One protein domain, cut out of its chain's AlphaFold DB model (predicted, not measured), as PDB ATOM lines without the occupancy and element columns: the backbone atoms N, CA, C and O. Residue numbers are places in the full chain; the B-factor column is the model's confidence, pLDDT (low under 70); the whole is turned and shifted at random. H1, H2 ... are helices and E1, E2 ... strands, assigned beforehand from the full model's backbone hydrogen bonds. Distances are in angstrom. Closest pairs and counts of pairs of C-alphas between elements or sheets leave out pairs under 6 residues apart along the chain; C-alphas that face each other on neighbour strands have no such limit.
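Overview. This is residues 239 to 334 of the 488 residues of the protein "DUF4232 domain-containing protein" of Cellulomonas sp. HD19AZ1 (UniProt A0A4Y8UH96). A single, twisted sheet of five strands forms a wall with both helices over one face and no named helix over the other. H1 packs on the part of the sheet made by E1, E2 and E3, while H2 lies over E4 and only just over E3, on which 3 of its 12 C-alphas fall, and also packs on E5. The printed part has 96 residues, with two named helices and five named strands in the order E1, H1, E2, E3, H2, E4, E5; the sheet runs E1, E2, E3, E4, E5 and is mixed, and the class is mixed, helices and strands. The whole is compact and rounded, with a radius of gyration of the C-alphas of 12.5 A and spans of 37 by 29 by 22 A.

Arrangement. E1, residues 239 to 244, is an edge strand and the parallel neighbour of E2, residues 268 to 276, at 12 degrees, with N 243 and O 273 2.8 A apart, within hydrogen-bond range. H1, residues 253 to 263, is on the sheet; its closest C-alphas to E2 are those of Ala 263 and Val 271, 5.6 A apart. E1, H1 and E2 form a strand-helix-strand unit, two parallel neighbour strands with a helix between them in the chain, and its crossover is left-handed. E2 and E3, residues 279 to 287, form an antiparallel hairpin at 173 degrees, with N 274 and O 282 at 2.8 A. H2, residues 290 to 301, is on the same face as H1, giving two layers, helices on one face of a sheet. H2 has a height over the sheet of 7.3 A and runs along the strands, at 2 degrees to E4, residues 310 to 316, on the local plane. E3 and E4 are parallel at 23 degrees, with N 313 and O 283 at 2.9 A; with H2 they form a second such unit, its crossover right-handed. E4 and E5, residues 319 to 325, form an antiparallel hairpin at 156 degrees, with N 312 and O 323 at 2.8 A. The closest C-alphas of H2 and E5 are those of Asp 301 and Val 325, 6.1 A apart. H1 and H2 are only just apart, 8.4 A at the closest. In H1 and H2 every O i to N i+4 pair is within hydrogen-bond range.

Along the chain. E1 begins at C-alpha 239, at (145.383, 177.622, 141.215), and is 16.9 A long. H1 measures 15.4 A, E2 23.7 A and E3 24.9 A. H2 begins at C-alpha 290, at (148.311, 195.857, 145.115), and is 16.7 A long. E4 measures 19.7 A, and E5 measures 19.4 A and ends at C-alpha 325, at (151.128, 182.413, 160.143).

Size, cuts and confidence. The two C-alphas farthest apart are those of Gly 248 and Ala 291, at 37.4 A. The printed part has no cut and no long link. The mean pLDDT of the printed part is 86.5, and residues 327 to 334 are under 70.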
ATOM      1  N   TRP A 239     143.995 178.024 141.463       91.56
ATOM      2  CA  TRP A 239     145.383 177.622 141.215       91.56
ATOM      3  C   TRP A 239     146.144 177.475 142.531       91.56
ATOM      4  O   TRP A 239     146.491 178.462 143.187       91.56
ATOM      5  N   VAL A 240     146.456 176.236 142.891       96.31
ATOM      6  CA  VAL A 240     147.240 175.901 144.080       96.31
ATOM      7  C   VAL A 240     148.246 174.811 143.744       96.31
ATOM      8  O   VAL A 240     147.919 173.832 143.081       96.31
ATOM      9  N   GLU A 241     149.476 174.971 144.218       95.31
ATOM     10  CA  GLU A 241     150.547 173.987 144.093       95.31
ATOM     11  C   GLU A 241     151.134 173.681 145.473       95.31
ATOM     12  O   GLU A 241     151.432 174.589 146.247       95.31
ATOM     13  N   VAL A 242     151.355 172.405 145.761       97.25
ATOM     14  CA  VAL A 242     152.104 171.914 146.917       97.25
ATOM     15  C   VAL A 242     153.350 171.222 146.391       97.25
ATOM     16  O   VAL A 242     153.258 170.266 145.622       97.25
ATOM     17  N   ARG A 243     154.519 171.713 146.792       92.44
ATOM     18  CA  ARG A 243     155.828 171.261 146.321       92.44
ATOM     19  C   ARG A 243     156.617 170.661 147.475       92.44
ATOM     20  O   ARG A 243     156.777 171.300 148.519       92.44
ATOM     21  N   GLN A 244     157.135 169.461 147.260       87.75
ATOM     22  CA  GLN A 244     158.143 168.884 148.137       87.75
ATOM     23  C   GLN A 244     159.494 169.563 147.924       87.75
ATOM     24  O   GLN A 244     159.872 169.861 146.791       87.75
ATOM     25  N   VAL A 245     160.247 169.752 149.008       79.19
ATOM     26  CA  VAL A 245     161.679 170.092 148.915       79.19
ATOM     27  C   VAL A 245     162.525 168.835 148.700       79.19
ATOM     28  O   VAL A 245     163.496 168.875 147.954       79.19
ATOM     29  N   HIS A 246     162.129 167.714 149.309       78.50
ATOM     30  CA  HIS A 246     162.763 166.409 149.138       78.50
ATOM     31  C   HIS A 246     161.707 165.333 148.892       78.50
ATOM     32  O   HIS A 246     160.599 165.420 149.422       78.50
ATOM     33  N   ALA A 247     162.061 164.297 148.130       83.56
ATOM     34  CA  ALA A 247     161.187 163.146 147.926       83.56
ATOM     35  C   ALA A 247     160.720 162.567 149.276       83.56
ATOM     36  O   ALA A 247     161.514 162.392 150.203       83.56
ATOM     37  N   GLY A 248     159.414 162.330 149.397       86.25
ATOM     38  CA  GLY A 248     158.770 161.845 150.625       86.25
ATOM     39  C   GLY A 248     158.648 162.867 151.767       86.25
ATOM     40  O   GLY A 248     158.128 162.531 152.826       86.25
ATOM     41  N   ALA A 249     159.094 164.113 151.590       90.12
ATOM     42  CA  ALA A 249     158.974 165.163 152.598       90.12
ATOM     43  C   ALA A 249     157.932 166.201 152.165       90.12
ATOM     44  O   ALA A 249     158.225 167.118 151.399       90.12
ATOM     45  N   TRP A 250     156.702 166.065 152.665       94.75
ATOM     46  CA  TRP A 250     155.605 166.997 152.384       94.75
ATOM     47  C   TRP A 250     155.422 168.052 153.485       94.75
ATOM     48  O   TRP A 250     155.662 167.761 154.662       94.75
ATOM     49  N   PRO A 251     154.925 169.259 153.146       93.81
ATOM     50  CA  PRO A 251     154.358 170.170 154.134       93.81
ATOM     51  C   PRO A 251     153.260 169.485 154.961       93.81
ATOM     52  O   PRO A 251     152.499 168.660 154.450       93.81
ATOM     53  N   GLY A 252     153.144 169.860 156.237       93.38
ATOM     54  CA  GLY A 252     152.106 169.325 157.119       93.38
ATOM     55  C   GLY A 252     150.689 169.589 156.594       93.38
ATOM     56  O   GLY A 252     150.428 170.597 155.934       93.38
ATOM     57  N   GLY A 253     149.744 168.702 156.920       94.12
ATOM     58  CA  GLY A 253     148.366 168.780 156.413       94.12
ATOM     59  C   GLY A 253     147.638 170.093 156.738       94.12
ATOM     60  O   GLY A 253     146.835 170.553 155.930       94.12
ATOM     61  N   GLU A 254     147.950 170.729 157.870       94.31
ATOM     62  CA  GLU A 254     147.411 172.048 158.242       94.31
ATOM     63  C   GLU A 254     147.919 173.159 157.307       94.31
ATOM     64  O   GLU A 254     147.134 174.003 156.877       94.31
ATOM     65  N   ALA A 255     149.195 173.117 156.906       95.12
ATOM     66  CA  ALA A 255     149.756 174.053 155.933       95.12
ATOM     67  C   ALA A 255     149.142 173.849 154.537       95.12
ATOM     68  O   ALA A 255     148.821 174.821 153.855       95.12
ATOM     69  N   VAL A 256     148.913 172.593 154.128       96.69
ATOM     70  CA  VAL A 256     148.222 172.274 152.864       96.69
ATOM     71  C   VAL A 256     146.787 172.803 152.880       96.69
ATOM     72  O   VAL A 256     146.354 173.431 151.916       96.69
ATOM     73  N   ALA A 257     146.055 172.598 153.978       95.81
ATOM     74  CA  ALA A 257     144.702 173.127 154.133       95.81
ATOM     75  C   ALA A 257     144.674 174.665 154.089       95.81
ATOM     76  O   ALA A 257     143.807 175.233 153.428       95.81
ATOM     77  N   LEU A 258     145.645 175.329 154.730       96.38
ATOM     78  CA  LEU A 258     145.816 176.781 154.647       96.38
ATOM     79  C   LEU A 258     146.027 177.238 153.197       96.38
ATOM     80  O   LEU A 258     145.358 178.166 152.755       96.38
ATOM     81  N   ALA A 259     146.913 176.582 152.444       97.19
ATOM     82  CA  ALA A 259     147.183 176.940 151.051       97.19
ATOM     83  C   ALA A 259     145.939 176.813 150.157       97.19
ATOM     84  O   ALA A 259     145.667 177.703 149.352       97.19
ATOM     85  N   VAL A 260     145.156 175.739 150.327       97.19
ATOM     86  CA  VAL A 260     143.901 175.529 149.586       97.19
ATOM     87  C   VAL A 260     142.852 176.586 149.944       97.19
ATOM     88  O   VAL A 260     142.187 177.096 149.043       97.19
ATOM     89  N   ASP A 261     142.715 176.949 151.224       97.06
ATOM     90  CA  ASP A 261     141.797 178.016 151.644       97.06
ATOM     91  C   ASP A 261     142.197 179.366 151.034       97.06
ATOM     92  O   ASP A 261     141.363 180.033 150.420       97.06
ATOM     93  N   VAL A 262     143.481 179.734 151.131       97.50
ATOM     94  CA  VAL A 262     144.021 180.998 150.598       97.50
ATOM     95  C   VAL A 262     143.840 181.095 149.085       97.50
ATOM     96  O   VAL A 262     143.520 182.170 148.583       97.50
ATOM     97  N   ALA A 263     143.974 179.986 148.356       96.75
ATOM     98  CA  ALA A 263     143.766 179.965 146.908       96.75
ATOM     99  C   ALA A 263     142.326 180.331 146.506       96.75
ATOM    100  O   ALA A 263     142.100 180.808 145.399       96.75
ATOM    101  N   GLY A 264     141.349 180.136 147.397       94.44
ATOM    102  CA  GLY A 264     139.959 180.540 147.183       94.44
ATOM    103  C   GLY A 264     139.641 181.986 147.580       94.44
ATOM    104  O   GLY A 264     138.479 182.388 147.492       94.44
ATOM    105  N   TRP A 265     140.610 182.763 148.076       97.25
ATOM    106  CA  TRP A 265     140.370 184.143 148.499       97.25
ATOM    107  C   TRP A 265     140.240 185.092 147.302       97.25
ATOM    108  O   TRP A 265     140.849 184.906 146.253       97.25
ATOM    109  N   GLU A 266     139.442 186.145 147.472       94.88
ATOM    110  CA  GLU A 266     139.236 187.158 146.436       94.88
ATOM    111  C   GLU A 266     140.556 187.843 146.048       94.88
ATOM    112  O   GLU A 266     141.341 188.242 146.910       94.88
ATOM    113  N   GLY A 267     140.789 187.973 144.740       88.31
ATOM    114  CA  GLY A 267     141.978 188.613 144.182       88.31
ATOM    115  C   GLY A 267     143.258 187.773 144.237       88.31
ATOM    116  O   GLY A 267     144.285 188.246 143.752       88.31
ATOM    117  N   VAL A 268     143.221 186.556 144.795       94.25
ATOM    118  CA  VAL A 268     144.310 185.573 144.710       94.25
ATOM    119  C   VAL A 268     144.135 184.768 143.427       94.25
ATOM    120  O   VAL A 268     143.098 184.143 143.229       94.25
ATOM    121  N   TYR A 269     145.149 184.759 142.560       89.31
ATOM    122  CA  TYR A 269     145.110 183.965 141.326       89.31
ATOM    123  C   TYR A 269     146.065 182.770 141.352       89.31
ATOM    124  O   TYR A 269     145.946 181.898 140.494       89.31
ATOM    125  N   ARG A 270     147.006 182.716 142.308       91.12
ATOM    126  CA  ARG A 270     147.966 181.614 142.436       91.12
ATOM    127  C   ARG A 270     148.520 181.481 143.849       91.12
ATOM    128  O   ARG A 270     148.928 182.464 144.463       91.12
ATOM    129  N   VAL A 271     148.593 180.245 144.337       95.19
ATOM    130  CA  VAL A 271     149.216 179.895 145.621       95.19
ATOM    131  C   VAL A 271     150.218 178.764 145.432       95.19
ATOM    132  O   VAL A 271     149.917 177.759 144.794       95.19
ATOM    133  N   VAL A 272     151.406 178.905 146.016       95.81
ATOM    134  CA  VAL A 272     152.437 177.861 146.029       95.81
ATOM    135  C   VAL A 272     152.888 177.623 147.461       95.81
ATOM    136  O   VAL A 272     153.497 178.492 148.078       95.81
ATOM    137  N   LEU A 273     152.627 176.429 147.979       96.94
ATOM    138  CA  LEU A 273     153.163 175.949 149.243       96.94
ATOM    139  C   LEU A 273     154.382 175.073 148.964       96.94
ATOM    140  O   LEU A 273     154.270 174.046 148.303       96.94
ATOM    141  N   THR A 274     155.540 175.453 149.485       92.38
ATOM    142  CA  THR A 274     156.773 174.659 149.399       92.38
ATOM    143  C   THR A 274     157.208 174.258 150.799       92.38
ATOM    144  O   THR A 274     157.138 175.072 151.715       92.38
ATOM    145  N   GLY A 275     157.665 173.025 150.995       88.19
ATOM    146  CA  GLY A 275     158.212 172.606 152.284       88.19
ATOM    147  C   GLY A 275     158.345 171.099 152.414       88.19
ATOM    148  O   GLY A 275     158.289 170.373 151.422       88.19
ATOM    149  N   GLY A 276     158.508 170.655 153.656       84.88
ATOM    150  CA  GLY A 276     158.732 169.260 154.009       84.88
ATOM    151  C   GLY A 276     160.065 169.096 154.717       84.88
ATOM    152  O   GLY A 276     161.067 169.677 154.303       84.88
ATOM    153  N   ALA A 277     160.068 168.317 155.800       74.81
ATOM    154  CA  ALA A 277     161.229 168.191 156.672       74.81
ATOM    155  C   ALA A 277     162.511 167.846 155.877       74.81
ATOM    156  O   ALA A 277     162.487 166.947 155.036       74.81
ATOM    157  N   PRO A 278     163.634 168.536 156.141       78.31
ATOM    158  CA  PRO A 278     163.854 169.476 157.243       78.31
ATOM    159  C   PRO A 278     163.456 170.933 156.936       78.31
ATOM    160  O   PRO A 278     163.638 171.792 157.795       78.31
ATOM    161  N   ALA A 279     162.946 171.234 155.741       74.88
ATOM    162  CA  ALA A 279     162.537 172.582 155.374       74.88
ATOM    163  C   ALA A 279     161.170 172.939 155.978       74.88
ATOM    164  O   ALA A 279     160.173 172.238 155.773       74.88
ATOM    165  N   SER A 280     161.119 174.072 156.680       86.94
ATOM    166  CA  SER A 280     159.858 174.661 157.131       86.94
ATOM    167  C   SER A 280     158.987 175.065 155.943       86.94
ATOM    168  O   SER A 280     159.478 175.399 154.861       86.94
ATOM    169  N   ALA A 281     157.674 175.027 156.152       93.00
ATOM    170  CA  ALA A 281     156.710 175.365 155.120       93.00
ATOM    171  C   ALA A 281     156.725 176.873 154.803       93.00
ATOM    172  O   ALA A 281     156.702 177.713 155.703       93.00
ATOM    173  N   SER A 282     156.725 177.192 153.509       93.81
ATOM    174  CA  SER A 282     156.709 178.546 152.960       93.81
ATOM    175  C   SER A 282     155.604 178.683 151.916       93.81
ATOM    176  O   SER A 282     155.485 177.850 151.013       93.81
ATOM    177  N   LEU A 283     154.787 179.724 152.047       97.25
ATOM    178  CA  LEU A 283     153.604 179.993 151.239       97.25
ATOM    179  C   LEU A 283     153.799 181.254 150.386       97.25
ATOM    180  O   LEU A 283     153.778 182.373 150.892       97.25
ATOM    181  N   THR A 284     153.911 181.100 149.074       94.62
ATOM    182  CA  THR A 284     153.880 182.229 148.136       94.62
ATOM    183  C   THR A 284     152.456 182.438 147.641       94.62
ATOM    184  O   THR A 284     151.827 181.496 147.156       94.62
ATOM    185  N   VAL A 285     151.952 183.667 147.736       95.25
ATOM    186  CA  VAL A 285     150.591 184.028 147.315       95.25
ATOM    187  C   VAL A 285     150.669 185.149 146.292       95.25
ATOM    188  O   VAL A 285     151.157 186.230 146.607       95.25
ATOM    189  N   GLU A 286     150.187 184.924 145.076       88.31
ATOM    190  CA  GLU A 286     150.139 185.948 144.034       88.31
ATOM    191  C   GLU A 286     148.722 186.507 143.875       88.31
ATOM    192  O   GLU A 286     147.728 185.772 143.860       88.31
ATOM    193  N   THR A 287     148.641 187.834 143.765       92.56
ATOM    194  CA  THR A 287     147.384 188.586 143.726       92.56
ATOM    195  C   THR A 287     147.304 189.508 142.515       92.56
ATOM    196  O   THR A 287     148.320 190.036 142.061       92.56
ATOM    197  N   GLU A 288     146.092 189.735 142.004       77.94
ATOM    198  CA  GLU A 288     145.850 190.497 140.766       77.94
ATOM    199  C   GLU A 288     146.279 191.970 140.864       77.94
ATOM    200  O   GLU A 288     146.588 192.608 139.857       77.94
ATOM    201  N   ALA A 289     146.264 192.539 142.072       78.88
ATOM    202  CA  ALA A 289     146.529 193.952 142.301       78.88
ATOM    203  C   ALA A 289     147.052 194.231 143.715       78.88
ATOM    204  O   ALA A 289     146.778 193.506 144.670       78.88
ATOM    205  N   ASP A 290     147.725 195.374 143.857       80.00
ATOM    206  CA  ASP A 290     148.311 195.857 145.115       80.00
ATOM    207  C   ASP A 290     147.297 195.931 146.274       80.00
ATOM    208  O   ASP A 290     147.607 195.560 147.406       80.00
ATOM    209  N   ALA A 291     146.055 196.333 145.974       85.38
ATOM    210  CA  ALA A 291     144.974 196.409 146.956       85.38
ATOM    211  C   ALA A 291     144.641 195.038 147.571       85.38
ATOM    212  O   ALA A 291     144.429 194.948 148.781       85.38
ATOM    213  N   TYR A 292     144.643 193.973 146.760       92.56
ATOM    214  CA  TYR A 292     144.426 192.611 147.243       92.56
ATOM    215  C   TYR A 292     145.631 192.103 148.031       92.56
ATOM    216  O   TYR A 292     145.437 191.514 149.089       92.56
ATOM    217  N   ARG A 293     146.867 192.398 147.602       94.75
ATOM    218  CA  ARG A 293     148.086 192.010 148.335       94.75
ATOM    219  C   ARG A 293     148.046 192.457 149.796       94.75
ATOM    220  O   ARG A 293     148.277 191.653 150.697       94.75
ATOM    221  N   SER A 294     147.747 193.735 150.037       89.25
ATOM    222  CA  SER A 294     147.674 194.283 151.398       89.25
ATOM    223  C   SER A 294     146.556 193.654 152.229       89.25
ATOM    224  O   SER A 294     146.751 193.401 153.417       89.25
ATOM    225  N   GLU A 295     145.402 193.379 151.620       93.81
ATOM    226  CA  GLU A 295     144.276 192.739 152.303       93.81
ATOM    227  C   GLU A 295     144.566 191.273 152.650       93.81
ATOM    228  O   GLU A 295     144.341 190.850 153.785       93.81
ATOM    229  N   VAL A 296     145.127 190.515 151.706       96.81
ATOM    230  CA  VAL A 296     145.520 189.113 151.884       96.81
ATOM    231  C   VAL A 296     146.593 188.987 152.966       96.81
ATOM    232  O   VAL A 296     146.430 188.176 153.874       96.81
ATOM    233  N   ALA A 297     147.639 189.824 152.939       95.38
ATOM    234  CA  ALA A 297     148.680 189.824 153.970       95.38
ATOM    235  C   ALA A 297     148.097 190.118 155.362       95.38
ATOM    236  O   ALA A 297     148.316 189.354 156.298       95.38
ATOM    237  N   ARG A 298     147.258 191.157 155.481       94.12
ATOM    238  CA  ARG A 298     146.576 191.506 156.738       94.12
ATOM    239  C   ARG A 298     145.694 190.366 157.254       94.12
ATOM    240  O   ARG A 298     145.584 190.170 158.464       94.12
ATOM    241  N   ARG A 299     145.020 189.645 156.353       96.31
ATOM    242  CA  ARG A 299     144.189 188.492 156.711       96.31
ATOM    243  C   ARG A 299     145.047 187.316 157.179       96.31
ATOM    244  O   ARG A 299     144.679 186.723 158.186       96.31
ATOM    245  N   LEU A 300     146.169 187.024 156.515       96.00
ATOM    246  CA  LEU A 300     147.142 186.001 156.933       96.00
ATOM    247  C   LEU A 300     147.750 186.316 158.308       96.00
ATOM    248  O   LEU A 300     147.744 185.443 159.170       96.00
ATOM    249  N   ASP A 301     148.167 187.560 158.560       93.00
ATOM    250  CA  ASP A 301     148.685 188.014 159.866       93.00
ATOM    251  C   ASP A 301     147.678 187.808 161.014       93.00
ATOM    252  O   ASP A 301     148.052 187.598 162.169       93.00
ATOM    253  N   ALA A 302     146.380 187.888 160.712       92.94
ATOM    254  CA  ALA A 302     145.316 187.691 161.688       92.94
ATOM    255  C   ALA A 302     144.986 186.208 161.940       92.94
ATOM    256  O   ALA A 302     144.229 185.907 162.870       92.94
ATOM    257  N   LEU A 303     145.511 185.281 161.129       93.38
ATOM    258  CA  LEU A 303     145.260 183.855 161.299       93.38
ATOM    259  C   LEU A 303     146.063 183.298 162.476       93.38
ATOM    260  O   LEU A 303     147.293 183.325 162.513       93.38
ATOM    261  N   VAL A 304     145.339 182.686 163.407       85.19
ATOM    262  CA  VAL A 304     145.916 181.821 164.434       85.19
ATOM    263  C   VAL A 304     145.732 180.387 163.963       85.19
ATOM    264  O   VAL A 304     144.607 179.894 163.922       85.19
ATOM    265  N   GLN A 305     146.830 179.734 163.589       77.50
ATOM    266  CA  GLN A 305     146.838 178.329 163.189       77.50
ATOM    267  C   GLN A 305     147.533 177.483 164.266       77.50
ATOM    268  O   GLN A 305     148.553 177.923 164.805       77.50
ATOM    269  N   PRO A 306     146.999 176.298 164.610       78.88
ATOM    270  CA  PRO A 306     147.796 175.266 165.263       78.88
ATOM    271  C   PRO A 306     148.912 174.784 164.317       78.88
ATOM    272  O   PRO A 306     148.857 175.026 163.114       78.88
ATOM    273  N   GLY A 307     149.931 174.129 164.876       84.00
ATOM    274  CA  GLY A 307     150.991 173.490 164.094       84.00
ATOM    275  C   GLY A 307     152.291 174.287 163.976       84.00
ATOM    276  O   GLY A 307     152.582 175.180 164.776       84.00
ATOM    277  N   GLU A 308     153.120 173.884 163.012       87.44
ATOM    278  CA  GLU A 308     154.384 174.554 162.701       87.44
ATOM    279  C   GLU A 308     154.106 175.902 162.014       87.44
ATOM    280  O   GLU A 308     153.223 175.970 161.155       87.44
ATOM    281  N   PRO A 309     154.836 176.979 162.363       91.25
ATOM    282  CA  PRO A 309     154.693 178.256 161.682       91.25
ATOM    283  C   PRO A 309     154.920 178.128 160.172       91.25
ATOM    284  O   PRO A 309     155.873 177.488 159.732       91.25
ATOM    285  N   VAL A 310     154.068 178.787 159.388       94.94
ATOM    286  CA  VAL A 310     154.189 178.850 157.927       94.94
ATOM    287  C   VAL A 310     154.623 180.259 157.559       94.94
ATOM    288  O   VAL A 310     153.886 181.216 157.810       94.94
ATOM    289  N   THR A 311     155.819 180.410 156.992       94.75
ATOM    290  CA  THR A 311     156.232 181.707 156.438       94.75
ATOM    291  C   THR A 311     155.446 181.983 155.166       94.75
ATOM    292  O   THR A 311     155.022 181.055 154.479       94.75
ATOM    293  N   TYR A 312     155.220 183.250 154.837       96.75
ATOM    294  CA  TYR A 312     154.575 183.610 153.582       96.75
ATOM    295  C   TYR A 312     155.198 184.833 152.921       96.75
ATOM    296  O   TYR A 312     155.817 185.658 153.590       96.75
ATOM    297  N   ASP A 313     154.983 184.954 151.611       94.69
ATOM    298  CA  ASP A 313     155.242 186.144 150.797       94.69
ATOM    299  C   ASP A 313     154.022 186.413 149.905       94.69
ATOM    300  O   ASP A 313     153.727 185.637 148.992       94.69
ATOM    301  N   VAL A 314     153.282 187.494 150.183       95.50
ATOM    302  CA  VAL A 314     152.137 187.908 149.351       95.50
ATOM    303  C   VAL A 314     152.611 188.922 148.323       95.50
ATOM    304  O   VAL A 314     153.118 189.977 148.694       95.50
ATOM    305  N   ARG A 315     152.413 188.647 147.035       89.94
ATOM    306  CA  ARG A 315     152.955 189.428 145.919       89.94
ATOM    307  C   ARG A 315     151.860 190.019 145.036       89.94
ATOM    308  O   ARG A 315     150.801 189.426 144.834       89.94
ATOM    309  N   ALA A 316     152.157 191.187 144.479       83.62
ATOM    310  CA  ALA A 316     151.470 191.773 143.330       83.62
ATOM    311  C   ALA A 316     152.553 192.350 142.408       83.62
ATOM    312  O   ALA A 316     153.219 193.324 142.771       83.62
ATOM    313  N   GLY A 317     152.790 191.696 141.267       76.12
ATOM    314  CA  GLY A 317     153.984 191.937 140.452       76.12
ATOM    315  C   GLY A 317     155.277 191.650 141.233       76.12
ATOM    316  O   GLY A 317     155.407 190.619 141.894       76.12
ATOM    317  N   ASP A 318     156.225 192.588 141.200       70.75
ATOM    318  CA  ASP A 318     157.552 192.423 141.815       70.75
ATOM    319  C   ASP A 318     157.607 192.695 143.324       70.75
ATOM    320  O   ASP A 318     158.632 192.439 143.960       70.75
ATOM    321  N   VAL A 319     156.539 193.241 143.908       71.88
ATOM    322  CA  VAL A 319     156.548 193.704 145.299       71.88
ATOM    323  C   VAL A 319     155.842 192.686 146.193       71.88
ATOM    324  O   VAL A 319     154.632 192.469 146.063       71.88
ATOM    325  N   GLY A 320     156.619 192.095 147.106       85.56
ATOM    326  CA  GLY A 320     156.183 191.120 148.106       85.56
ATOM    327  C   GLY A 320     156.029 191.710 149.511       85.56
ATOM    328  O   GLY A 320     156.733 192.653 149.883       85.56
ATOM    329  N   VAL A 321     155.097 191.161 150.288       90.94
ATOM    330  CA  VAL A 321     154.906 191.429 151.718       90.94
ATOM    331  C   VAL A 321     155.140 190.118 152.470       90.94
ATOM    332  O   VAL A 321     154.268 189.241 152.428       90.94
ATOM    333  N   PRO A 322     156.292 189.968 153.150       93.19
ATOM    334  CA  PRO A 322     156.586 188.767 153.909       93.19
ATOM    335  C   PRO A 322     155.868 188.764 155.266       93.19
ATOM    336  O   PRO A 322     155.632 189.821 155.854       93.19
ATOM    337  N   GLY A 323     155.595 187.575 155.799       92.38
ATOM    338  CA  GLY A 323     155.073 187.383 157.153       92.38
ATOM    339  C   GLY A 323     155.109 185.919 157.593       92.38
ATOM    340  O   GLY A 323     155.724 185.080 156.932       92.38
ATOM    341  N   THR A 324     154.464 185.610 158.721       93.94
ATOM    342  CA  THR A 324     154.399 184.242 159.261       93.94
ATOM    343  C   THR A 324     153.050 183.976 159.927       93.94
ATOM    344  O   THR A 324     152.658 184.691 160.847       93.94
ATOM    345  N   VAL A 325     152.365 182.909 159.514       92.31
ATOM    346  CA  VAL A 325     151.128 182.413 160.143       92.31
ATOM    347  C   VAL A 325     151.462 181.443 161.283       92.31
ATOM    348  O   VAL A 325     152.383 180.638 161.168       92.31
ATOM    349  N   GLY A 326     150.697 181.479 162.382       79.12
ATOM    350  CA  GLY A 326     150.806 180.512 163.492       79.12
ATOM    351  C   GLY A 326     151.760 180.922 164.623       79.12
ATOM    352  O   GLY A 326     151.666 180.420 165.742       79.12
ATOM    353  N   SER A 327     152.617 181.916 164.398       60.75
ATOM    354  CA  SER A 327     153.359 182.600 165.460       60.75
ATOM    355  C   SER A 327     152.446 183.610 166.149       60.75
ATOM    356  O   SER A 327     152.256 184.712 165.646       60.75
ATOM    357  N   GLY A 328     151.867 183.256 167.301       51.75
ATOM    358  CA  GLY A 328     151.104 184.194 168.126       51.75
ATOM    359  C   GLY A 328     151.916 185.460 168.430       51.75
ATOM    360  O   GLY A 328     152.737 185.457 169.339       51.75
ATOM    361  N   GLY A 329     151.692 186.521 167.652       42.62
ATOM    362  CA  GLY A 329     152.205 187.872 167.869       42.62
ATOM    363  C   GLY A 329     153.700 187.975 168.172       42.62
ATOM    364  O   GLY A 329     154.066 188.539 169.201       42.62
ATOM    365  N   VAL A 330     154.572 187.492 167.284       41.69
ATOM    366  CA  VAL A 330     155.950 188.007 167.231       41.69
ATOM    367  C   VAL A 330     156.003 189.025 166.101       41.69
ATOM    368  O   VAL A 330     155.633 188.723 164.971       41.69
ATOM    369  N   ALA A 331     156.389 190.253 166.450       40.66
ATOM    370  CA  ALA A 331     156.530 191.379 165.535       40.66
ATOM    371  C   ALA A 331     157.337 190.992 164.277       40.66
ATOM    372  O   ALA A 331     158.255 190.173 164.389       40.66
ATOM    373  N   PRO A 332     157.027 191.580 163.106       39.28
ATOM    374  CA  PRO A 332     157.650 191.210 161.841       39.28
ATOM    375  C   PRO A 332     159.174 191.279 161.944       39.28
ATOM    376  O   PRO A 332     159.734 192.230 162.500       39.28
ATOM    377  N   ALA A 333     159.837 190.249 161.415       45.44
ATOM    378  CA  ALA A 333     161.285 190.224 161.302       45.44
ATOM    379  C   ALA A 333     161.757 191.456 160.503       45.44
ATOM    380  O   ALA A 333     161.125 191.819 159.506       45.44
ATOM    381  N   PRO A 334     162.839 192.131 160.930       34.88
ATOM    382  CA  PRO A 334     163.351 193.290 160.216       34.88
ATOM    383  C   PRO A 334     163.800 192.887 158.807       34.88
ATOM    384  O   PRO A 334     164.308 191.785 158.601       34.88
TER     385      PRO A 334